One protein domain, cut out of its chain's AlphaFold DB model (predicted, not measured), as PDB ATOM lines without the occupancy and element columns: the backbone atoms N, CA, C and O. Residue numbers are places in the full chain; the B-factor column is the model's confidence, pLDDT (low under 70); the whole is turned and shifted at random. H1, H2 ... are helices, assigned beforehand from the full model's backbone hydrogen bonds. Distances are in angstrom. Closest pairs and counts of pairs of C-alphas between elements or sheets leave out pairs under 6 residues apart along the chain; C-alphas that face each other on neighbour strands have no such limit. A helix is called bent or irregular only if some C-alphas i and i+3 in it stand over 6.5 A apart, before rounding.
ATOM      1  N   VAL A 130      21.170 -48.021 -37.753       90.00
ATOM      2  CA  VAL A 130      20.459 -47.925 -36.471       90.00
ATOM      3  C   VAL A 130      21.306 -47.202 -35.423       90.00
ATOM      4  O   VAL A 130      20.754 -46.428 -34.641       90.00
ATOM      5  N   LYS A 131      22.637 -47.382 -35.425       92.38
ATOM      6  CA  LYS A 131      23.539 -46.595 -34.558       92.38
ATOM      7  C   LYS A 131      23.453 -45.108 -34.891       92.38
ATOM      8  O   LYS A 131      23.272 -44.301 -33.983       92.38
ATOM      9  N   ASP A 132      23.485 -44.775 -36.181       89.94
ATOM     10  CA  ASP A 132      23.397 -43.388 -36.648       89.94
ATOM     11  C   ASP A 132      22.099 -42.713 -36.176       89.94
ATOM     12  O   ASP A 132      22.113 -41.547 -35.776       89.94
ATOM     13  N   LEU A 133      20.981 -43.451 -36.157       91.31
ATOM     14  CA  LEU A 133      19.712 -42.939 -35.639       91.31
ATOM     15  C   LEU A 133      19.762 -42.660 -34.128       91.31
ATOM     16  O   LEU A 133      19.209 -41.654 -33.681       91.31
ATOM     17  N   PHE A 134      20.422 -43.508 -33.331       94.25
ATOM     18  CA  PHE A 134      20.600 -43.259 -31.894       94.25
ATOM     19  C   PHE A 134      21.490 -42.043 -31.620       94.25
ATOM     20  O   PHE A 134      21.151 -41.229 -30.757       94.25
ATOM     21  N   ASP A 135      22.583 -41.883 -32.368       92.38
ATOM     22  CA  ASP A 135      23.448 -40.705 -32.271       92.38
ATOM     23  C   ASP A 135      22.693 -39.425 -32.657       92.38
ATOM     24  O   ASP A 135      22.757 -38.412 -31.953       92.38
ATOM     25  N   GLU A 136      21.903 -39.469 -33.732       90.50
ATOM     26  CA  GLU A 136      21.037 -38.357 -34.125       90.50
ATOM     27  C   GLU A 136      19.994 -38.037 -33.044       90.50
ATOM     28  O   GLU A 136      19.778 -36.868 -32.708       90.50
ATOM     29  N   ALA A 137      19.370 -39.057 -32.452       92.12
ATOM     30  CA  ALA A 137      18.419 -38.871 -31.366       92.12
ATOM     31  C   ALA A 137      19.069 -38.212 -30.140       92.12
ATOM     32  O   ALA A 137      18.459 -37.326 -29.544       92.12
ATOM     33  N   LEU A 138      20.307 -38.575 -29.787       94.00
ATOM     34  CA  LEU A 138      21.053 -37.930 -28.701       94.00
ATOM     35  C   LEU A 138      21.306 -36.442 -28.974       94.00
ATOM     36  O   LEU A 138      21.090 -35.617 -28.082       94.00
ATOM     37  N   VAL A 139      21.699 -36.087 -30.201       90.88
ATOM     38  CA  VAL A 139      21.870 -34.682 -30.615       90.88
ATOM     39  C   VAL A 139      20.549 -33.917 -30.494       90.88
ATOM     40  O   VAL A 139      20.523 -32.814 -29.948       90.88
ATOM     41  N   ASN A 140      19.445 -34.512 -30.949       88.94
ATOM     42  CA  ASN A 140      18.121 -33.895 -30.867       88.94
ATOM     43  C   ASN A 140      17.644 -33.731 -29.417       88.94
ATOM     44  O   ASN A 140      17.088 -32.692 -29.072       88.94
ATOM     45  N   LEU A 141      17.884 -34.719 -28.552       90.56
ATOM     46  CA  LEU A 141      17.505 -34.674 -27.136       90.56
ATOM     47  C   LEU A 141      18.263 -33.588 -26.366       90.56
ATOM     48  O   LEU A 141      17.667 -32.923 -25.523       90.56
ATOM     49  N   ALA A 142      19.540 -33.359 -26.684       89.94
ATOM     50  CA  ALA A 142      20.337 -32.304 -26.055       89.94
ATOM     51  C   ALA A 142      19.732 -30.899 -26.257       89.94
ATOM     52  O   ALA A 142      19.855 -30.038 -25.387       89.94
ATOM     53  N   ALA A 143      19.011 -30.664 -27.362       86.88
ATOM     54  CA  ALA A 143      18.339 -29.388 -27.612       86.88
ATOM     55  C   ALA A 143      17.185 -29.096 -26.629       86.88
ATOM     56  O   ALA A 143      16.833 -27.933 -26.432       86.88
ATOM     57  N   TYR A 144      16.614 -30.124 -25.992       85.31
ATOM     58  CA  TYR A 144      15.484 -29.997 -25.065       85.31
ATOM     59  C   TYR A 144      15.895 -29.943 -23.585       85.31
ATOM     60  O   TYR A 144      15.040 -29.706 -22.735       85.31
ATOM     61  N   GLU A 145      17.181 -30.098 -23.248       80.94
ATOM     62  CA  GLU A 145      17.658 -29.979 -21.856       80.94
ATOM     63  C   GLU A 145      17.470 -28.568 -21.280       80.94
ATOM     64  O   GLU A 145      17.304 -28.399 -20.074       80.94
ATOM     65  N   ILE A 146      17.472 -27.550 -22.143       73.94
ATOM     66  CA  ILE A 146      17.384 -26.141 -21.735       73.94
ATOM     67  C   ILE A 146      15.948 -25.774 -21.320       73.94
ATOM     68  O   ILE A 146      15.753 -24.945 -20.433       73.94
ATOM     69  N   TYR A 147      14.944 -26.407 -21.936       72.56
ATOM     70  CA  TYR A 147      13.525 -26.157 -21.679       72.56
ATOM     71  C   TYR A 147      12.763 -27.485 -21.637       72.56
ATOM     72  O   TYR A 147      12.132 -27.855 -22.632       72.56
ATOM     73  N   PRO A 148      12.834 -28.218 -20.511       74.88
ATOM     74  CA  PRO A 148      12.243 -29.539 -20.424       74.88
ATOM     75  C   PRO A 148      10.712 -29.431 -20.509       74.88
ATOM     76  O   PRO A 148      10.087 -28.769 -19.675       74.88
ATOM     77  N   PRO A 149      10.083 -30.060 -21.511       80.31
ATOM     78  CA  PRO A 149       8.635 -30.170 -21.568       80.31
ATOM     79  C   PRO A 149       8.145 -31.074 -20.432       80.31
ATOM     80  O   PRO A 149       8.846 -31.992 -20.006       80.31
ATOM     81  N   SER A 150       6.921 -30.840 -19.954       90.38
ATOM     82  CA  SER A 150       6.283 -31.776 -19.028       90.38
ATOM     83  C   SER A 150       5.966 -33.065 -19.785       90.38
ATOM     84  O   SER A 150       5.122 -33.074 -20.680       90.38
ATOM     85  N   LEU A 151       6.690 -34.129 -19.448       94.06
ATOM     86  CA  LEU A 151       6.523 -35.473 -19.985       94.06
ATOM     87  C   LEU A 151       6.336 -36.456 -18.829       94.06
ATOM     88  O   LEU A 151       6.842 -36.199 -17.737       94.06
ATOM     89  N   PRO A 152       5.659 -37.594 -19.051       95.75
ATOM     90  CA  PRO A 152       5.667 -38.689 -18.087       95.75
ATOM     91  C   PRO A 152       7.095 -39.183 -17.821       95.75
ATOM     92  O   PRO A 152       7.905 -39.202 -18.746       95.75
ATOM     93  N   ASP A 153       7.378 -39.664 -16.606       94.12
ATOM     94  CA  ASP A 153       8.726 -40.001 -16.116       94.12
ATOM     95  C   ASP A 153       9.583 -40.777 -17.135       94.12
ATOM     96  O   ASP A 153      10.710 -40.405 -17.445       94.12
ATOM     97  N   LYS A 154       9.042 -41.849 -17.732       95.56
ATOM     98  CA  LYS A 154       9.775 -42.708 -18.688       95.56
ATOM     99  C   LYS A 154       9.983 -42.090 -20.077       95.56
ATOM    100  O   LYS A 154      10.705 -42.667 -20.888       95.56
ATOM    101  N   CYS A 155       9.349 -40.957 -20.351       96.38
ATOM    102  CA  CYS A 155       9.493 -40.175 -21.576       96.38
ATOM    103  C   CYS A 155      10.393 -38.947 -21.377       96.38
ATOM    104  O   CYS A 155      10.707 -38.273 -22.352       96.38
ATOM    105  N   GLU A 156      10.817 -38.641 -20.148       95.31
ATOM    106  CA  GLU A 156      11.706 -37.512 -19.875       95.31
ATOM    107  C   GLU A 156      13.009 -37.593 -20.677       95.31
ATOM    108  O   GLU A 156      13.584 -38.668 -20.868       95.31
ATOM    109  N   VAL A 157      13.531 -36.428 -21.071       94.00
ATOM    110  CA  VAL A 157      14.753 -36.300 -21.885       94.00
ATOM    111  C   VAL A 157      15.916 -37.111 -21.300       94.00
ATOM    112  O   VAL A 157      16.560 -37.868 -22.025       94.00
ATOM    113  N   GLY A 158      16.143 -37.032 -19.983       94.50
ATOM    114  CA  GLY A 158      17.213 -37.779 -19.317       94.50
ATOM    115  C   GLY A 158      17.043 -39.302 -19.408       94.50
ATOM    116  O   GLY A 158      18.020 -40.024 -19.634       94.50
ATOM    117  N   HIS A 159      15.808 -39.802 -19.309       95.19
ATOM    118  CA  HIS A 159      15.504 -41.224 -19.482       95.19
ATOM    119  C   HIS A 159      15.722 -41.680 -20.928       95.19
ATOM    120  O   HIS A 159      16.343 -42.724 -21.146       95.19
ATOM    121  N   LEU A 160      15.287 -40.888 -21.911       96.00
ATOM    122  CA  LEU A 160      15.490 -41.193 -23.330       96.00
ATOM    123  C   LEU A 160      16.977 -41.214 -23.697       96.00
ATOM    124  O   LEU A 160      17.435 -42.142 -24.357       96.00
ATOM    125  N   GLN A 161      17.765 -40.256 -23.204       95.44
ATOM    126  CA  GLN A 161      19.216 -40.254 -23.410       95.44
ATOM    127  C   GLN A 161      19.896 -41.471 -22.779       95.44
ATOM    128  O   GLN A 161      20.845 -42.014 -23.346       95.44
ATOM    129  N   LYS A 162      19.452 -41.891 -21.586       96.25
ATOM    130  CA  LYS A 162      19.970 -43.101 -20.935       96.25
ATOM    131  C   LYS A 162      19.655 -44.342 -21.776       96.25
ATOM    132  O   LYS A 162      20.529 -45.184 -21.949       96.25
ATOM    133  N   LEU A 163      18.451 -44.419 -22.346       95.88
ATOM    134  CA  LEU A 163      18.039 -45.497 -23.247       95.88
ATOM    135  C   LEU A 163      18.858 -45.517 -24.550       95.88
ATOM    136  O   LEU A 163      19.295 -46.589 -24.958       95.88
ATOM    137  N   CYS A 164      19.130 -44.362 -25.168       96.38
ATOM    138  CA  CYS A 164      19.995 -44.295 -26.353       96.38
ATOM    139  C   CYS A 164      21.431 -44.750 -26.049       96.38
ATOM    140  O   CYS A 164      21.997 -45.532 -26.806       96.38
ATOM    141  N   ARG A 165      22.014 -44.299 -24.928       96.56
ATOM    142  CA  ARG A 165      23.369 -44.702 -24.513       96.56
ATOM    143  C   ARG A 165      23.470 -46.202 -24.261       96.56
ATOM    144  O   ARG A 165      24.356 -46.846 -24.806       96.56
ATOM    145  N   GLU A 166      22.509 -46.763 -23.535       96.06
ATOM    146  CA  GLU A 166      22.405 -48.208 -23.311       96.06
ATOM    147  C   GLU A 166      22.359 -48.996 -24.631       96.06
ATOM    148  O   GLU A 166      23.014 -50.033 -24.764       96.06
ATOM    149  N   ALA A 167      21.568 -48.519 -25.599       95.25
ATOM    150  CA  ALA A 167      21.433 -49.154 -26.906       95.25
ATOM    151  C   ALA A 167      22.756 -49.157 -27.681       95.25
ATOM    152  O   ALA A 167      23.092 -50.163 -28.300       95.25
ATOM    153  N   LEU A 168      23.505 -48.054 -27.626       95.50
ATOM    154  CA  LEU A 168      24.813 -47.919 -28.270       95.50
ATOM    155  C   LEU A 168      25.878 -48.790 -27.588       95.50
ATOM    156  O   LEU A 168      26.640 -49.469 -28.274       95.50
ATOM    157  N   GLU A 169      25.904 -48.813 -26.254       95.75
ATOM    158  CA  GLU A 169      26.851 -49.607 -25.457       95.75
ATOM    159  C   GLU A 169      26.653 -51.119 -25.643       95.75
ATOM    160  O   GLU A 169      27.625 -51.870 -25.687       95.75
ATOM    161  N   ASN A 170      25.403 -51.567 -25.802       94.94
ATOM    162  CA  ASN A 170      25.042 -52.983 -25.926       94.94
ATOM    163  C   ASN A 170      24.586 -53.367 -27.340       94.94
ATOM    164  O   ASN A 170      23.915 -54.385 -27.518       94.94
ATOM    165  N   PHE A 171      24.931 -52.561 -28.348       92.94
ATOM    166  CA  PHE A 171      24.388 -52.689 -29.700       92.94
ATOM    167  C   PHE A 171      24.582 -54.092 -30.291       92.94
ATOM    168  O   PHE A 171      23.660 -54.659 -30.862       92.94
ATOM    169  N   GLU A 172      25.764 -54.683 -30.113       92.81
ATOM    170  CA  GLU A 172      26.081 -56.016 -30.648       92.81
ATOM    171  C   GLU A 172      25.397 -57.159 -29.880       92.81
ATOM    172  O   GLU A 172      25.256 -58.260 -30.405       92.81
ATOM    173  N   GLY A 173      24.971 -56.911 -28.639       91.25
ATOM    174  CA  GLY A 173      24.333 -57.912 -27.781       91.25
ATOM    175  C   GLY A 173      22.805 -57.908 -27.843       91.25
ATOM    176  O   GLY A 173      22.170 -58.845 -27.354       91.25
ATOM    177  N   TYR A 174      22.192 -56.863 -28.403       92.62
ATOM    178  CA  TYR A 174      20.740 -56.731 -28.470       92.62
ATOM    179  C   TYR A 174      20.175 -57.163 -29.827       92.62
ATOM    180  O   TYR A 174      20.743 -56.834 -30.864       92.62
ATOM    181  N   PRO A 175      19.020 -57.859 -29.843       92.94
ATOM    182  CA  PRO A 175      18.310 -58.137 -31.082       92.94
ATOM    183  C   PRO A 175      17.952 -56.854 -31.838       92.94
ATOM    184  O   PRO A 175      17.550 -55.854 -31.231       92.94
ATOM    185  N   LEU A 176      18.055 -56.900 -33.166       91.69
ATOM    186  CA  LEU A 176      17.814 -55.743 -34.028       91.69
ATOM    187  C   LEU A 176      16.395 -55.178 -33.859       91.69
ATOM    188  O   LEU A 176      16.236 -53.969 -33.738       91.69
ATOM    189  N   ASP A 177      15.370 -56.027 -33.754       93.38
ATOM    190  CA  ASP A 177      13.977 -55.617 -33.520       93.38
ATOM    191  C   ASP A 177      13.816 -54.816 -32.219       93.38
ATOM    192  O   ASP A 177      13.082 -53.826 -32.160       93.38
ATOM    193  N   LYS A 178      14.556 -55.188 -31.169       94.69
ATOM    194  CA  LYS A 178      14.565 -54.448 -29.906       94.69
ATOM    195  C   LYS A 178      15.186 -53.064 -30.085       94.69
ATOM    196  O   LYS A 178      14.589 -52.094 -29.620       94.69
ATOM    197  N   LEU A 179      16.341 -52.973 -30.745       95.19
ATOM    198  CA  LEU A 179      17.026 -51.703 -31.018       95.19
ATOM    199  C   LEU A 179      16.160 -50.787 -31.890       95.19
ATOM    200  O   LEU A 179      15.911 -49.644 -31.517       95.19
ATOM    201  N   CYS A 180      15.611 -51.325 -32.980       94.94
ATOM    202  CA  CYS A 180      14.654 -50.671 -33.870       94.94
ATOM    203  C   CYS A 180      13.439 -50.118 -33.112       94.94
ATOM    204  O   CYS A 180      13.065 -48.959 -33.276       94.94
ATOM    205  N   ARG A 181      12.841 -50.907 -32.217       95.88
ATOM    206  CA  ARG A 181      11.710 -50.449 -31.401       95.88
ATOM    207  C   ARG A 181      12.097 -49.372 -30.397       95.88
ATOM    208  O   ARG A 181      11.324 -48.448 -30.168       95.88
ATOM    209  N   TRP A 182      13.275 -49.469 -29.794       96.69
ATOM    210  CA  TRP A 182      13.780 -48.451 -28.873       96.69
ATOM    211  C   TRP A 182      14.009 -47.113 -29.570       96.69
ATOM    212  O   TRP A 182      13.536 -46.093 -29.072       96.69
ATOM    213  N   ILE A 183      14.652 -47.109 -30.740       96.25
ATOM    214  CA  ILE A 183      14.826 -45.867 -31.500       96.25
ATOM    215  C   ILE A 183      13.491 -45.335 -32.029       96.25
ATOM    216  O   ILE A 183      13.251 -44.131 -31.980       96.25
ATOM    217  N   GLY A 184      12.576 -46.228 -32.423       95.75
ATOM    218  CA  GLY A 184      11.193 -45.880 -32.735       95.75
ATOM    219  C   GLY A 184      10.518 -45.146 -31.578       95.75
ATOM    220  O   GLY A 184       9.988 -44.059 -31.776       95.75
ATOM    221  N   PHE A 185      10.602 -45.690 -30.358       97.25
ATOM    222  CA  PHE A 185      10.047 -45.081 -29.145       97.25
ATOM    223  C   PHE A 185      10.596 -43.678 -28.900       97.25
ATOM    224  O   PHE A 185       9.821 -42.743 -28.710       97.25
ATOM    225  N   VAL A 186      11.916 -43.506 -28.976       96.31
ATOM    226  CA  VAL A 186      12.549 -42.187 -28.825       96.31
ATOM    227  C   VAL A 186      12.067 -41.219 -29.907       96.31
ATOM    228  O   VAL A 186      11.687 -40.093 -29.587       96.31
ATOM    229  N   GLY A 187      12.013 -41.657 -31.168       93.94
ATOM    230  CA  GLY A 187      11.492 -40.860 -32.281       93.94
ATOM    231  C   GLY A 187      10.025 -40.461 -32.096       93.94
ATOM    232  O   GLY A 187       9.656 -39.328 -32.397       93.94
ATOM    233  N   GLY A 188       9.204 -41.357 -31.545       94.94
ATOM    234  CA  GLY A 188       7.809 -41.091 -31.202       94.94
ATOM    235  C   GLY A 188       7.658 -40.062 -30.083       94.94
ATOM    236  O   GLY A 188       6.840 -39.158 -30.189       94.94
ATOM    237  N   VAL A 189       8.479 -40.121 -29.032       95.31
ATOM    238  CA  VAL A 189       8.453 -39.065 -28.005       95.31
ATOM    239  C   VAL A 189       8.921 -37.734 -28.598       95.31
ATOM    240  O   VAL A 189       8.244 -36.719 -28.433       95.31
ATOM    241  N   LEU A 190      10.029 -37.725 -29.345       92.56
ATOM    242  CA  LEU A 190      10.570 -36.515 -29.976       92.56
ATOM    243  C   LEU A 190       9.572 -35.845 -30.933       92.56
ATOM    244  O   LEU A 190       9.504 -34.612 -30.959       92.56
ATOM    245  N   SER A 191       8.777 -36.621 -31.680       91.75
ATOM    246  CA  SER A 191       7.760 -36.072 -32.585       91.75
ATOM    247  C   SER A 191       6.655 -35.323 -31.834       91.75
ATOM    248  O   SER A 191       6.138 -34.337 -32.350       91.75
ATOM    249  N   THR A 192       6.351 -35.697 -30.584       91.75
ATOM    250  CA  THR A 192       5.401 -34.941 -29.747       91.75
ATOM    251  C   THR A 192       5.961 -33.622 -29.217       91.75
ATOM    252  O   THR A 192       5.191 -32.702 -28.937       91.75
ATOM    253  N   LEU A 193       7.287 -33.514 -29.081       89.25
ATOM    254  CA  LEU A 193       7.955 -32.320 -28.553       89.25
ATOM    255  C   LEU A 193       8.151 -31.250 -29.613       89.25
ATOM    256  O   LEU A 193       7.986 -30.055 -29.361       89.25
ATOM    257  N   SER A 194       8.495 -31.677 -30.818       81.81
ATOM    258  CA  SER A 194       8.610 -30.769 -31.937       81.81
ATOM    259  C   SER A 194       7.226 -30.535 -32.537       81.81
ATOM    260  O   SER A 194       6.624 -31.457 -33.072       81.81
ATOM    261  N   LYS A 195       6.744 -29.291 -32.608       65.56
ATOM    262  CA  LYS A 195       5.550 -28.959 -33.425       65.56
ATOM    263  C   LYS A 195       5.761 -29.193 -34.940       65.56
ATOM    264  O   LYS A 195       4.966 -28.752 -35.764       65.56
ATOM    265  N   HIS A 196       6.913 -29.742 -35.320       52.19
ATOM    266  CA  HIS A 196       7.678 -29.284 -36.467       52.19
ATOM    267  C   HIS A 196       8.720 -30.275 -36.998       52.19
ATOM    268  O   HIS A 196       9.114 -30.122 -38.152       52.19
ATOM    269  N   ASN A 197       9.152 -31.284 -36.233       49.81
ATOM    270  CA  ASN A 197       9.824 -32.409 -36.864       49.81
ATOM    271  C   ASN A 197       8.736 -33.354 -37.335       49.81
ATOM    272  O   ASN A 197       8.173 -34.122 -36.557       49.81
ATOM    273  N   ASP A 198       8.547 -33.364 -38.649       55.88
ATOM    274  CA  ASP A 198       8.399 -34.636 -39.328       55.88
ATOM    275  C   ASP A 198       9.660 -35.433 -38.985       55.88
ATOM    276  O   ASP A 198      10.632 -35.450 -39.750       55.88
ATOM    277  N   TYR A 199       9.667 -36.095 -37.820       54.06
ATOM    278  CA  TYR A 199      10.450 -37.307 -37.628       54.06
ATOM    279  C   TYR A 199       9.816 -38.310 -38.580       54.06
ATOM    280  O   TYR A 199       8.990 -39.143 -38.219       54.06
ATOM    281  N   SER A 200      10.066 -38.043 -39.858       49.28
ATOM    282  CA  SER A 200       9.418 -38.664 -40.971       49.28
ATOM    283  C   SER A 200       9.771 -40.112 -40.782       49.28
ATOM    284  O   SER A 200      10.948 -40.480 -40.779       49.28
ATOM    285  N   SER A 201       8.734 -40.921 -40.664       49.25
ATOM    286  CA  SER A 201       8.736 -42.355 -40.890       49.25
ATOM    287  C   SER A 201       9.322 -42.749 -42.262       49.25
ATOM    288  O   SER A 201       9.080 -43.854 -42.726       49.25
ATOM    289  N   SER A 202      10.118 -41.881 -42.913       44.50
ATOM    290  CA  SER A 202      10.943 -42.105 -44.096       44.50
ATOM    291  C   SER A 202      11.995 -43.195 -43.923       44.50
ATOM    292  O   SER A 202      12.746 -43.439 -44.861       44.50
ATOM    293  N   THR A 203      12.016 -43.924 -42.805       55.19
ATOM    294  CA  THR A 203      12.327 -45.352 -42.898       55.19
ATOM    295  C   THR A 203      11.186 -45.997 -43.687       55.19
ATOM    296  O   THR A 203      10.253 -46.569 -43.116       55.19
ATOM    297  N   GLY A 204      11.198 -45.796 -45.011       56.59
ATOM    298  CA  GLY A 204      10.297 -46.484 -45.920       56.59
ATOM    299  C   GLY A 204      10.308 -47.961 -45.559       56.59
ATOM    300  O   GLY A 204      11.352 -48.489 -45.179       56.59
ATOM    301  N   LEU A 205       9.138 -48.591 -45.603       62.88
ATOM    302  CA  LEU A 205       9.023 -50.007 -45.299       62.88
ATOM    303  C   LEU A 205      10.002 -50.772 -46.181       62.88
ATOM    304  O   LEU A 205       9.878 -50.783 -47.409       62.88
ATOM    305  N   VAL A 206      11.010 -51.358 -45.552       73.69
ATOM    306  CA  VAL A 206      11.947 -52.216 -46.255       73.69
ATOM    307  C   VAL A 206      11.261 -53.562 -46.410       73.69
ATOM    308  O   VAL A 206      10.763 -54.143 -45.443       73.69
ATOM    309  N   LYS A 207      11.197 -54.042 -47.652       72.50
ATOM    310  CA  LYS A 207      10.604 -55.343 -47.938       72.50
ATOM    311  C   LYS A 207      11.419 -56.453 -47.292       72.50
ATOM    312  O   LYS A 207      12.641 -56.477 -47.428       72.50
ATOM    313  N   GLY A 208      10.736 -57.384 -46.650       75.44
ATOM    314  CA  GLY A 208      11.358 -58.549 -46.040       75.44
ATOM    315  C   GLY A 208      10.312 -59.490 -45.470       75.44
ATOM    316  O   GLY A 208       9.199 -59.068 -45.171       75.44
ATOM    317  N   ASP A 209      10.686 -60.754 -45.308       78.25
ATOM    318  CA  ASP A 209       9.759 -61.780 -44.843       78.25
ATOM    319  C   ASP A 209       9.736 -61.834 -43.311       78.25
ATOM    320  O   ASP A 209      10.773 -61.964 -42.648       78.25
ATOM    321  N   LEU A 210       8.534 -61.783 -42.742       86.38
ATOM    322  CA  LEU A 210       8.297 -62.059 -41.330       86.38
ATOM    323  C   LEU A 210       7.843 -63.499 -41.125       86.38
ATOM    324  O   LEU A 210       7.097 -64.065 -41.916       86.38
ATOM    325  N   THR A 211       8.245 -64.093 -40.003       91.75
ATOM    326  CA  THR A 211       7.655 -65.368 -39.582       91.75
ATOM    327  C   THR A 211       6.202 -65.151 -39.159       91.75
ATOM    328  O   THR A 211       5.881 -64.120 -38.568       91.75
ATOM    329  N   ASN A 212       5.338 -66.153 -39.344       93.75
ATOM    330  CA  ASN A 212       3.945 -66.095 -38.870       93.75
ATOM    331  C   ASN A 212       3.850 -65.759 -37.368       93.75
ATOM    332  O   ASN A 212       2.919 -65.089 -36.929       93.75
ATOM    333  N   ALA A 213       4.822 -66.207 -36.562       94.25
ATOM    334  CA  ALA A 213       4.890 -65.867 -35.142       94.25
ATOM    335  C   ALA A 213       5.127 -64.362 -34.924       94.25
ATOM    336  O   ALA A 213       4.428 -63.744 -34.123       94.25
ATOM    337  N   ALA A 214       6.070 -63.766 -35.661       93.88
ATOM    338  CA  ALA A 214       6.350 -62.335 -35.593       93.88
ATOM    339  C   ALA A 214       5.169 -61.496 -36.100       93.88
ATOM    340  O   ALA A 214       4.794 -60.537 -35.429       93.88
ATOM    341  N   GLN A 215       4.537 -61.897 -37.209       94.75
ATOM    342  CA  GLN A 215       3.326 -61.251 -37.727       94.75
ATOM    343  C   GLN A 215       2.218 -61.238 -36.667       94.75
ATOM    344  O   GLN A 215       1.727 -60.175 -36.308       94.75
ATOM    345  N   ASN A 216       1.899 -62.393 -36.071       96.94
ATOM    346  CA  ASN A 216       0.864 -62.490 -35.037       96.94
ATOM    347  C   ASN A 216       1.154 -61.603 -33.816       96.94
ATOM    348  O   ASN A 216       0.246 -60.952 -33.289       96.94
ATOM    349  N   VAL A 217       2.410 -61.566 -33.358       97.12
ATOM    350  CA  VAL A 217       2.822 -60.707 -32.238       97.12
ATOM    351  C   VAL A 217       2.672 -59.228 -32.596       97.12
ATOM    352  O   VAL A 217       2.107 -58.473 -31.805       97.12
ATOM    353  N   LEU A 218       3.139 -58.811 -33.776       97.19
ATOM    354  CA  LEU A 218       3.043 -57.426 -34.233       97.19
ATOM    355  C   LEU A 218       1.585 -56.994 -34.432       97.19
ATOM    356  O   LEU A 218       1.210 -55.951 -33.900       97.19
ATOM    357  N   SER A 219       0.746 -57.807 -35.087       97.69
ATOM    358  CA  SER A 219      -0.688 -57.527 -35.255       97.69
ATOM    359  C   SER A 219      -1.377 -57.344 -33.909       97.69
ATOM    360  O   SER A 219      -2.053 -56.346 -33.693       97.69
ATOM    361  N   THR A 220      -1.115 -58.245 -32.953       98.19
ATOM    362  CA  THR A 220      -1.683 -58.160 -31.597       98.19
ATOM    363  C   THR A 220      -1.323 -56.840 -30.908       98.19
ATOM    364  O   THR A 220      -2.150 -56.240 -30.216       98.19
ATOM    365  N   LEU A 221      -0.080 -56.379 -31.068       98.19
ATOM    366  CA  LEU A 221       0.378 -55.123 -30.479       98.19
ATOM    367  C   LEU A 221      -0.237 -53.909 -31.188       98.19
ATOM    368  O   LEU A 221      -0.698 -52.990 -30.516       98.19
ATOM    369  N   PHE A 222      -0.299 -53.911 -32.518       98.19
ATOM    370  CA  PHE A 222      -0.928 -52.842 -33.292       98.19
ATOM    371  C   PHE A 222      -2.435 -52.725 -33.018       98.19
ATOM    372  O   PHE A 222      -2.912 -51.625 -32.725       98.19
ATOM    373  N   ASP A 223      -3.163 -53.843 -32.984       98.19
ATOM    374  CA  ASP A 223      -4.588 -53.891 -32.636       98.19
ATOM    375  C   ASP A 223      -4.851 -53.330 -31.237       98.19
ATOM    376  O   ASP A 223      -5.810 -52.583 -31.013       98.19
ATOM    377  N   ARG A 224      -3.966 -53.629 -30.276       98.00
ATOM    378  CA  ARG A 224      -4.044 -53.041 -28.937       98.00
ATOM    379  C   ARG A 224      -3.967 -51.514 -28.992       98.00
ATOM    380  O   ARG A 224      -4.757 -50.858 -28.309       98.00
ATOM    381  N   TYR A 225      -3.059 -50.941 -29.781       98.25
ATOM    382  CA  TYR A 225      -2.919 -49.484 -29.888       98.25
ATOM    383  C   TYR A 225      -4.089 -48.827 -30.627       98.25
ATOM    384  O   TYR A 225      -4.542 -47.765 -30.192       98.25
ATOM    385  N   LEU A 226      -4.678 -49.481 -31.633       98.00
ATOM    386  CA  LEU A 226      -5.975 -49.059 -32.186       98.00
ATOM    387  C   LEU A 226      -7.072 -49.083 -31.112       98.00
ATOM    388  O   LEU A 226      -7.883 -48.160 -31.014       98.00
ATOM    389  N   GLY A 227      -7.064 -50.091 -30.240       98.06
ATOM    390  CA  GLY A 227      -7.943 -50.175 -29.072       98.06
ATOM    391  C   GLY A 227      -7.772 -49.014 -28.084       98.06
ATOM    392  O   GLY A 227      -8.751 -48.568 -27.489       98.06
ATOM    393  N   VAL A 228      -6.555 -48.489 -27.914       97.62
ATOM    394  CA  VAL A 228      -6.292 -47.289 -27.098       97.62
ATOM    395  C   VAL A 228      -6.839 -46.037 -27.789       97.62
ATOM    396  O   VAL A 228      -7.560 -45.257 -27.167       97.62
ATOM    397  N   ILE A 229      -6.550 -45.864 -29.081       97.19
ATOM    398  CA  ILE A 229      -6.941 -44.678 -29.860       97.19
ATOM    399  C   ILE A 229      -8.467 -44.602 -30.055       97.19
ATOM    400  O   ILE A 229      -9.055 -43.523 -29.976       97.19
ATOM    401  N   SER A 230      -9.142 -45.735 -30.259       97.06
ATOM    402  CA  SER A 230     -10.605 -45.821 -30.440       97.06
ATOM    403  C   SER A 230     -11.429 -45.449 -29.205       97.06
ATOM    404  O   SER A 230     -12.606 -45.127 -29.339       97.06
ATOM    405  N   ARG A 231     -10.832 -45.444 -28.008       97.25
ATOM    406  CA  ARG A 231     -11.503 -45.002 -26.770       97.25
ATOM    407  C   ARG A 231     -11.578 -43.483 -26.637       97.25
ATOM    408  O   ARG A 231     -12.288 -42.983 -25.767       97.25
ATOM    409  N   ILE A 232     -10.836 -42.748 -27.462       95.69
ATOM    410  CA  ILE A 232     -10.895 -41.289 -27.493       95.69
ATOM    411  C   ILE A 232     -12.200 -40.875 -28.170       95.69
ATOM    412  O   ILE A 232     -12.536 -41.390 -29.235       95.69
ATOM    413  N   SER A 233     -12.909 -39.914 -27.572       95.50
ATOM    414  CA  SER A 233     -14.090 -39.314 -28.200       95.50
ATOM    415  C   SER A 233     -13.767 -38.805 -29.609       95.50
ATOM    416  O   SER A 233     -12.734 -38.162 -29.807       95.50
ATOM    417  N   ILE A 234     -14.671 -39.054 -30.560       93.62
ATOM    418  CA  ILE A 234     -14.545 -38.613 -31.958       93.62
ATOM    419  C   ILE A 234     -14.391 -37.087 -32.040       93.62
ATOM    420  O   ILE A 234     -13.618 -36.598 -32.856       93.62
ATOM    421  N   ASP A 235     -15.042 -36.349 -31.139       94.38
ATOM    422  CA  ASP A 235     -15.011 -34.882 -31.104       94.38
ATOM    423  C   ASP A 235     -13.797 -34.307 -30.343       94.38
ATOM    424  O   ASP A 235     -13.681 -33.096 -30.157       94.38
ATOM    425  N   SER A 236     -12.895 -35.160 -29.842       95.50
ATOM    426  CA  SER A 236     -11.716 -34.711 -29.099       95.50
ATOM    427  C   SER A 236     -10.659 -34.120 -30.040       95.50
ATOM    428  O   SER A 236     -10.256 -34.800 -30.983       95.50
ATOM    429  N   PRO A 237     -10.084 -32.935 -29.754       93.50
ATOM    430  CA  PRO A 237      -8.937 -32.411 -30.507       93.50
ATOM    431  C   PRO A 237      -7.750 -33.385 -30.550       93.50
ATOM    432  O   PRO A 237      -7.059 -33.489 -31.559       93.50
ATOM    433  N   LEU A 238      -7.563 -34.171 -29.483       92.50
ATOM    434  CA  LEU A 238      -6.526 -35.201 -29.419       92.50
ATOM    435  C   LEU A 238      -6.727 -36.298 -30.477       92.50
ATOM    436  O   LEU A 238      -5.758 -36.903 -30.925       92.50
ATOM    437  N   ARG A 239      -7.972 -36.560 -30.899       94.19
ATOM    438  CA  ARG A 239      -8.258 -37.536 -31.953       94.19
ATOM    439  C   ARG A 239      -7.679 -37.081 -33.290       94.19
ATOM    440  O   ARG A 239      -7.073 -37.893 -33.982       94.19
ATOM    441  N   GLU A 240      -7.818 -35.798 -33.622       90.62
ATOM    442  CA  GLU A 240      -7.220 -35.209 -34.824       90.62
ATOM    443  C   GLU A 240      -5.691 -35.273 -34.779       90.62
ATOM    444  O   GLU A 240      -5.064 -35.679 -35.756       90.62
ATOM    445  N   GLU A 241      -5.089 -34.968 -33.623       91.00
ATOM    446  CA  GLU A 241      -3.636 -35.071 -33.429       91.00
ATOM    447  C   GLU A 241      -3.097 -36.497 -33.632       91.00
ATOM    448  O   GLU A 241      -1.948 -36.669 -34.036       91.00
ATOM    449  N   LEU A 242      -3.908 -37.525 -33.360       94.50
ATOM    450  CA  LEU A 242      -3.504 -38.932 -33.440       94.50
ATOM    451  C   LEU A 242      -3.844 -39.610 -34.769       94.50
ATOM    452  O   LEU A 242      -3.431 -40.752 -34.972       94.50
ATOM    453  N   LYS A 243      -4.519 -38.930 -35.705       92.38
ATOM    454  CA  LYS A 243      -4.788 -39.476 -37.049       92.38
ATOM    455  C   LYS A 243      -3.536 -39.988 -37.776       92.38
ATOM    456  O   LYS A 243      -3.619 -41.066 -38.368       92.38
ATOM    457  N   PRO A 244      -2.372 -39.305 -37.729       91.81
ATOM    458  CA  PRO A 244      -1.155 -39.827 -38.351       91.81
ATOM    459  C   PRO A 244      -0.684 -41.146 -37.722       91.81
ATOM    460  O   PRO A 244      -0.186 -42.022 -38.422       91.81
ATOM    461  N   ILE A 245      -0.877 -41.305 -36.410       95.25
ATOM    462  CA  ILE A 245      -0.510 -42.522 -35.673       95.25
ATOM    463  C   ILE A 245      -1.462 -43.659 -36.018       95.25
ATOM    464  O   ILE A 245      -1.014 -44.764 -36.299       95.25
ATOM    465  N   GLU A 246      -2.764 -43.386 -36.059       95.44
ATOM    466  CA  GLU A 246      -3.766 -44.353 -36.506       95.44
ATOM    467  C   GLU A 246      -3.494 -44.826 -37.943       95.44
ATOM    468  O   GLU A 246      -3.483 -46.028 -38.199       95.44
ATOM    469  N   THR A 247      -3.183 -43.901 -38.855       92.81
ATOM    470  CA  THR A 247      -2.808 -44.222 -40.244       92.81
ATOM    471  C   THR A 247      -1.558 -45.103 -40.288       92.81
ATOM    472  O   THR A 247      -1.565 -46.141 -40.936       92.81
ATOM    473  N   MET A 248      -0.514 -44.759 -39.523       93.56
ATOM    474  CA  MET A 248       0.702 -45.573 -39.433       93.56
ATOM    475  C   MET A 248       0.415 -47.001 -38.957       93.56
ATOM    476  O   MET A 248       1.059 -47.936 -39.433       93.56
ATOM    477  N   ILE A 249      -0.528 -47.185 -38.025       95.81
ATOM    478  CA  ILE A 249      -0.917 -48.518 -37.559       95.81
ATOM    479  C   ILE A 249      -1.623 -49.295 -38.679       95.81
ATOM    480  O   ILE A 249      -1.240 -50.435 -38.932       95.81
ATOM    481  N   TYR A 250      -2.586 -48.687 -39.381       95.56
ATOM    482  CA  TYR A 250      -3.256 -49.337 -40.515       95.56
ATOM    483  C   TYR A 250      -2.274 -49.723 -41.625       95.56
ATOM    484  O   TYR A 250      -2.265 -50.881 -42.030       95.56
ATOM    485  N   ASP A 251      -1.382 -48.814 -42.026       92.50
ATOM    486  CA  ASP A 251      -0.344 -49.097 -43.026       92.50
ATOM    487  C   ASP A 251       0.568 -50.256 -42.591       92.50
ATOM    488  O   ASP A 251       1.058 -51.030 -43.410       92.50
ATOM    489  N   SER A 252       0.846 -50.361 -41.288       93.81
ATOM    490  CA  SER A 252       1.706 -51.415 -40.738       93.81
ATOM    491  C   SER A 252       1.015 -52.773 -40.725       93.81
ATOM    492  O   SER A 252       1.673 -53.773 -41.000       93.81
ATOM    493  N   LEU A 253      -0.290 -52.799 -40.432       95.19
ATOM    494  CA  LEU A 253      -1.127 -53.997 -40.486       95.19
ATOM    495  C   LEU A 253      -1.342 -54.473 -41.927       95.19
ATOM    496  O   LEU A 253      -1.237 -55.667 -42.182       95.19
ATOM    497  N   GLU A 254      -1.594 -53.559 -42.867       93.88
ATOM    498  CA  GLU A 254      -1.741 -53.891 -44.290       93.88
ATOM    499  C   GLU A 254      -0.446 -54.482 -44.859       93.88
ATOM    500  O   GLU A 254      -0.478 -55.464 -45.595       93.88
ATOM    501  N   ALA A 255       0.705 -53.929 -44.470       91.81
ATOM    502  CA  ALA A 255       2.007 -54.351 -44.971       91.81
ATOM    503  C   ALA A 255       2.714 -55.394 -44.080       91.81
ATOM    504  O   ALA A 255       3.924 -55.600 -44.210       91.81
ATOM    505  N   ILE A 256       2.011 -56.033 -43.139       93.38
ATOM    506  CA  ILE A 256       2.637 -56.898 -42.125       93.38
ATOM    507  C   ILE A 256       3.259 -58.173 -42.703       93.38
ATOM    508  O   ILE A 256       4.184 -58.723 -42.115       93.38
ATOM    509  N   GLU A 257       2.777 -58.634 -43.854       90.81
ATOM    510  CA  GLU A 257       3.317 -59.810 -44.547       90.81
ATOM    511  C   GLU A 257       4.534 -59.466 -45.420       90.81
ATOM    512  O   GLU A 257       5.381 -60.325 -45.647       90.81
ATOM    513  N   ASP A 258       4.648 -58.205 -45.850       87.25
ATOM    514  CA  ASP A 258       5.594 -57.757 -46.882       87.25
ATOM    515  C   ASP A 258       6.797 -56.968 -46.338       87.25
ATOM    516  O   ASP A 258       7.673 -56.557 -47.108       87.25
ATOM    517  N   CYS A 259       6.834 -56.692 -45.033       86.44
ATOM    518  CA  CYS A 259       7.813 -55.789 -44.429       86.44
ATOM    519  C   CYS A 259       8.729 -56.486 -43.439       86.44
ATOM    520  O   CYS A 259       8.289 -57.270 -42.606       86.44
ATOM    521  N   GLU A 260       9.997 -56.088 -43.442       89.38
ATOM    522  CA  GLU A 260      10.972 -56.608 -42.495       89.38
ATOM    523  C   GLU A 260      10.625 -56.265 -41.031       89.38
ATOM    524  O   GLU A 260      10.016 -55.234 -40.707       89.38
ATOM    525  N   MET A 261      11.145 -57.086 -40.117       92.19
ATOM    526  CA  MET A 261      10.982 -56.897 -38.673       92.19
ATOM    527  C   MET A 261      11.518 -55.554 -38.174       92.19
ATOM    528  O   MET A 261      10.905 -54.952 -37.295       92.19
ATOM    529  N   GLY A 262      12.648 -55.075 -38.705       91.06
ATOM    530  CA  GLY A 262      13.264 -53.814 -38.283       91.06
ATOM    531  C   GLY A 262      12.337 -52.621 -38.515       91.06
ATOM    532  O   GLY A 262      11.980 -51.916 -37.570       91.06
ATOM    533  N   SER A 263      11.868 -52.461 -39.753       90.69
ATOM    534  CA  SER A 263      10.912 -51.427 -40.161       90.69
ATOM    535  C   SER A 263       9.617 -51.459 -39.335       90.69
ATOM    536  O   SER A 263       9.199 -50.431 -38.793       90.69
ATOM    537  N   GLN A 264       9.014 -52.641 -39.160       93.94
ATOM    538  CA  GLN A 264       7.808 -52.801 -38.338       93.94
ATOM    539  C   GLN A 264       8.066 -52.472 -36.858       93.94
ATOM    540  O   GLN A 264       7.257 -51.814 -36.204       93.94
ATOM    541  N   SER A 265       9.234 -52.854 -36.338       95.25
ATOM    542  CA  SER A 265       9.632 -52.572 -34.957       95.25
ATOM    543  C   SER A 265       9.845 -51.081 -34.706       95.25
ATOM    544  O   SER A 265       9.423 -50.588 -33.662       95.25
ATOM    545  N   ILE A 266      10.435 -50.346 -35.657       94.44
ATOM    546  CA  ILE A 266      10.558 -48.880 -35.580       94.44
ATOM    547  C   ILE A 266       9.172 -48.239 -35.485       94.44
ATOM    548  O   ILE A 266       8.942 -47.421 -34.593       94.44
ATOM    549  N   ARG A 267       8.230 -48.630 -36.352       94.75
ATOM    550  CA  ARG A 267       6.859 -48.090 -36.339       94.75
ATOM    551  C   ARG A 267       6.123 -48.411 -35.045       94.75
ATOM    552  O   ARG A 267       5.550 -47.517 -34.429       94.75
ATOM    553  N   LEU A 268       6.205 -49.660 -34.589       96.81
ATOM    554  CA  LEU A 268       5.661 -50.089 -33.304       96.81
ATOM    555  C   LEU A 268       6.214 -49.236 -32.152       96.81
ATOM    556  O   LEU A 268       5.452 -48.732 -31.328       96.81
ATOM    557  N   GLY A 269       7.534 -49.042 -32.121       97.19
ATOM    558  CA  GLY A 269       8.194 -48.172 -31.156       97.19
ATOM    559  C   GLY A 269       7.672 -46.742 -31.230       97.19
ATOM    560  O   GLY A 269       7.326 -46.166 -30.207       97.19
ATOM    561  N   HIS A 270       7.551 -46.182 -32.432       96.31
ATOM    562  CA  HIS A 270       7.060 -44.821 -32.642       96.31
ATOM    563  C   HIS A 270       5.649 -44.621 -32.089       96.31
ATOM    564  O   HIS A 270       5.418 -43.683 -31.326       96.31
ATOM    565  N   VAL A 271       4.730 -45.536 -32.404       96.75
ATOM    566  CA  VAL A 271       3.365 -45.543 -31.856       96.75
ATOM    567  C   VAL A 271       3.406 -45.569 -30.324       96.75
ATOM    568  O   VAL A 271       2.754 -44.748 -29.677       96.75
ATOM    569  N   GLN A 272       4.220 -46.450 -29.733       97.75
ATOM    570  CA  GLN A 272       4.402 -46.527 -28.279       97.75
ATOM    571  C   GLN A 272       4.931 -45.211 -27.691       97.75
ATOM    572  O   GLN A 272       4.425 -44.751 -26.672       97.75
ATOM    573  N   GLY A 273       5.924 -44.591 -28.331       97.25
ATOM    574  CA  GLY A 273       6.519 -43.331 -27.887       97.25
ATOM    575  C   GLY A 273       5.511 -42.187 -27.873       97.25
ATOM    576  O   GLY A 273       5.385 -41.492 -26.866       97.25
ATOM    577  N   VAL A 274       4.741 -42.033 -28.953       96.06
ATOM    578  CA  VAL A 274       3.727 -40.973 -29.058       96.06
ATOM    579  C   VAL A 274       2.626 -41.160 -28.019       96.06
ATOM    580  O   VAL A 274       2.302 -40.224 -27.287       96.06
ATOM    581  N   LEU A 275       2.067 -42.369 -27.913       97.31
ATOM    582  CA  LEU A 275       0.991 -42.642 -26.961       97.31
ATOM    583  C   LEU A 275       1.473 -42.502 -25.508       97.31
ATOM    584  O   LEU A 275       0.739 -41.969 -24.673       97.31
ATOM    585  N   ALA A 276       2.703 -42.926 -25.199       97.69
ATOM    586  CA  ALA A 276       3.285 -42.766 -23.869       97.69
ATOM    587  C   ALA A 276       3.518 -41.291 -23.530       97.69
ATOM    588  O   ALA A 276       3.103 -40.847 -22.465       97.69
ATOM    589  N   ALA A 277       4.096 -40.503 -24.443       96.50
ATOM    590  CA  ALA A 277       4.329 -39.073 -24.233       96.50
ATOM    591  C   ALA A 277       3.027 -38.281 -24.032       96.50
ATOM    592  O   ALA A 277       2.993 -37.323 -23.262       96.50
ATOM    593  N   LYS A 278       1.933 -38.712 -24.673       95.44
ATOM    594  CA  LYS A 278       0.584 -38.151 -24.493       95.44
ATOM    595  C   LYS A 278      -0.133 -38.663 -23.232       95.44
ATOM    596  O   LYS A 278      -1.281 -38.291 -23.004       95.44
ATOM    597  N   GLY A 279       0.506 -39.515 -22.425       96.44
ATOM    598  CA  GLY A 279      -0.071 -40.079 -21.201       96.44
ATOM    599  C   GLY A 279      -1.215 -41.068 -21.445       96.44
ATOM    600  O   GLY A 279      -2.015 -41.317 -20.548       96.44
ATOM    601  N   MET A 280      -1.321 -41.617 -22.657       97.25
ATOM    602  CA  MET A 280      -2.389 -42.549 -23.035       97.25
ATOM    603  C   MET A 280      -2.094 -43.996 -22.653       97.25
ATOM    604  O   MET A 280      -3.015 -44.800 -22.516       97.25
ATOM    605  N   ILE A 281      -0.813 -44.326 -22.508       97.75
ATOM    606  CA  ILE A 281      -0.329 -45.625 -22.048       97.75
ATOM    607  C   ILE A 281       0.753 -45.422 -20.990       97.75
ATOM    608  O   ILE A 281       1.534 -44.471 -21.055       97.75
ATOM    609  N   SER A 282       0.823 -46.342 -20.030       97.19
ATOM    610  CA  SER A 282       1.937 -46.428 -19.089       97.19
ATOM    611  C   SER A 282       3.039 -47.310 -19.671       97.19
ATOM    612  O   SER A 282       2.787 -48.443 -20.078       97.19
ATOM    613  N   VAL A 283       4.284 -46.821 -19.674       95.44
ATOM    614  CA  VAL A 283       5.440 -47.592 -20.167       95.44
ATOM    615  C   VAL A 283       5.629 -48.894 -19.382       95.44
ATOM    616  O   VAL A 283       6.024 -49.904 -19.964       95.44
ATOM    617  N   ASP A 284       5.331 -48.903 -18.083       95.38
ATOM    618  CA  ASP A 284       5.500 -50.093 -17.247       95.38
ATOM    619  C   ASP A 284       4.405 -51.138 -17.510       95.38
ATOM    620  O   ASP A 284       4.704 -52.329 -17.631       95.38
ATOM    621  N   GLU A 285       3.153 -50.706 -17.694       95.19
ATOM    622  CA  GLU A 285       2.051 -51.598 -18.088       95.19
ATOM    623  C   GLU A 285       2.286 -52.185 -19.483       95.19
ATOM    624  O   GLU A 285       2.149 -53.392 -19.697       95.19
ATOM    625  N   GLU A 286       2.717 -51.349 -20.429       94.50
ATOM    626  CA  GLU A 286       3.034 -51.792 -21.783       94.50
ATOM    627  C   GLU A 286       4.241 -52.719 -21.812       94.50
ATOM    628  O   GLU A 286       4.264 -53.680 -22.582       94.50
ATOM    629  N   ARG A 287       5.234 -52.510 -20.943       93.12
ATOM    630  CA  ARG A 287       6.346 -53.447 -20.773       93.12
ATOM    631  C   ARG A 287       5.852 -54.790 -20.240       93.12
ATOM    632  O   ARG A 287       6.280 -55.815 -20.763       93.12
ATOM    633  N   ALA A 288       4.968 -54.803 -19.243       94.62
ATOM    634  CA  ALA A 288       4.414 -56.038 -18.690       94.62
ATOM    635  C   ALA A 288       3.603 -56.829 -19.732       94.62
ATOM    636  O   ALA A 288       3.700 -58.054 -19.778       94.62
ATOM    637  N   PHE A 289       2.865 -56.134 -20.604       96.06
ATOM    638  CA  PHE A 289       2.070 -56.749 -21.667       96.06
ATOM    639  C   PHE A 289       2.904 -57.193 -22.882       96.06
ATOM    640  O   PHE A 289       2.814 -58.336 -23.323       96.06
ATOM    641  N   SER A 290       3.724 -56.297 -23.438       95.00
ATOM    642  CA  SER A 290       4.422 -56.525 -24.712       95.00
ATOM    643  C   SER A 290       5.676 -57.387 -24.573       95.00
ATOM    644  O   SER A 290       6.046 -58.086 -25.519       95.00
ATOM    645  N   ARG A 291       6.348 -57.370 -23.411       93.25
ATOM    646  CA  ARG A 291       7.606 -58.107 -23.220       93.25
ATOM    647  C   ARG A 291       7.432 -59.620 -23.386       93.25
ATOM    648  O   ARG A 291       8.233 -60.173 -24.133       93.25
ATOM    649  N   PRO A 292       6.447 -60.299 -22.761       94.56
ATOM    650  CA  PRO A 292       6.262 -61.737 -22.958       94.56
ATOM    651  C   PRO A 292       6.034 -62.111 -24.427       94.56
ATOM    652  O   PRO A 292       6.633 -63.068 -24.910       94.56
ATOM    653  N   LEU A 293       5.238 -61.315 -25.151       95.06
ATOM    654  CA  LEU A 293       4.960 -61.531 -26.572       95.06
ATOM    655  C   LEU A 293       6.231 -61.402 -27.418       95.06
ATOM    656  O   LEU A 293       6.545 -62.287 -28.205       95.06
ATOM    657  N   LEU A 294       7.004 -60.336 -27.220       93.44
ATOM    658  CA  LEU A 294       8.209 -60.091 -28.013       93.44
ATOM    659  C   LEU A 294       9.352 -61.034 -27.633       93.44
ATOM    660  O   LEU A 294      10.082 -61.482 -28.505       93.44
ATOM    661  N   HIS A 295       9.486 -61.398 -26.355       92.12
ATOM    662  CA  HIS A 295      10.458 -62.406 -25.923       92.12
ATOM    663  C   HIS A 295      10.152 -63.790 -26.506       92.12
ATOM    664  O   HIS A 295      11.084 -64.559 -26.707       92.12
ATOM    665  N   SER A 296       8.887 -64.097 -26.823       93.56
ATOM    666  CA  SER A 296       8.513 -65.364 -27.470       93.56
ATOM    667  C   SER A 296       9.106 -65.532 -28.877       93.56
ATOM    668  O   SER A 296       9.199 -66.654 -29.368       93.56
ATOM    669  N   LEU A 297       9.550 -64.434 -29.506       92.00
ATOM    670  CA  LEU A 297      10.202 -64.441 -30.820       92.00
ATOM    671  C   LEU A 297      11.693 -64.800 -30.745       92.00
ATOM    672  O   LEU A 297      12.318 -65.042 -31.775       92.00
TER     673      LEU A 297
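This is residues 130 to 297 of the 306 residues of an uncharacterized protein of Pseudomonas sp. OV081 (UniProt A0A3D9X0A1). Six helices form a bundle of two three-helix groups, H1 to H3 and H4 to H6, joined where H3 and H6 run side by side through the core. H7 lies outside the bundle, and the long link of residues 194 to 211 runs along the outside from H3 to H4. The printed part has 168 residues, with seven named helices in the order H1 to H7 and no named strand; the class is all helix. It is compact, with a radius of gyration of the C-alphas of 15.2 A and spans of 46 by 45 by 30 A.

H1, residues 130 to 142, and H2, residues 157 to 169, form a helical hairpin at a shallow tilt of 27 degrees; their closest C-alphas, Phe 134 and Cys 164, are 5.7 A apart. H2 forms another with H3, residues 176 to 193, which touches it with residues 179 to 186 alone, closest at the C-alphas of Leu 160 and Val 186, 6.3 A. H4, residues 212 to 229, and H5, residues 237 to 254, form a hairpin, with the C-alphas of Phe 222 and Ile 249 closest at 6.1 A. H5 forms one with H6, residues 261 to 277, closest at the C-alphas of Ile 245 and Val 271, 6.2 A. H3 and H6 touch, the same way at a steep tilt of 35.3 degrees, only just past shallow; the C-alphas of Gly 188 and His 270 are closest, at 4.1 A. H7, residues 283 to 295, only just touches H4, with 3 pairs of C-alphas within 8 A. Each O i to N i+4 pair is within hydrogen-bond range in H1, H2, H4 and H6, against 13 of 14 in H3, 12 of 14 in H5 and 7 of 9 in H7.

H1 begins at C-alpha 130 (20.459, -47.925, -36.471) and spans 18.8 A, H2 18.3 A, H3 26.0 A, H4 25.7 A, H5 26.5 A, H6 23.9 A and H7 16.7 A, ending at C-alpha 295 (10.458, -62.406, -25.923). H5 is irregular, with C-alphas 241 and 244 7.3 A apart and a kink of 39 degrees near residue 244; H7 is only just irregular, with C-alphas 289 and 292 6.6 A apart.

The C-alphas farthest apart, Glu 172 and Asp 235, are 46.2 A from each other. The printed part has no cut; the links H1 to H2 and H3 to H4 are long. The pLDDT is under 70 at residues 195 to 205.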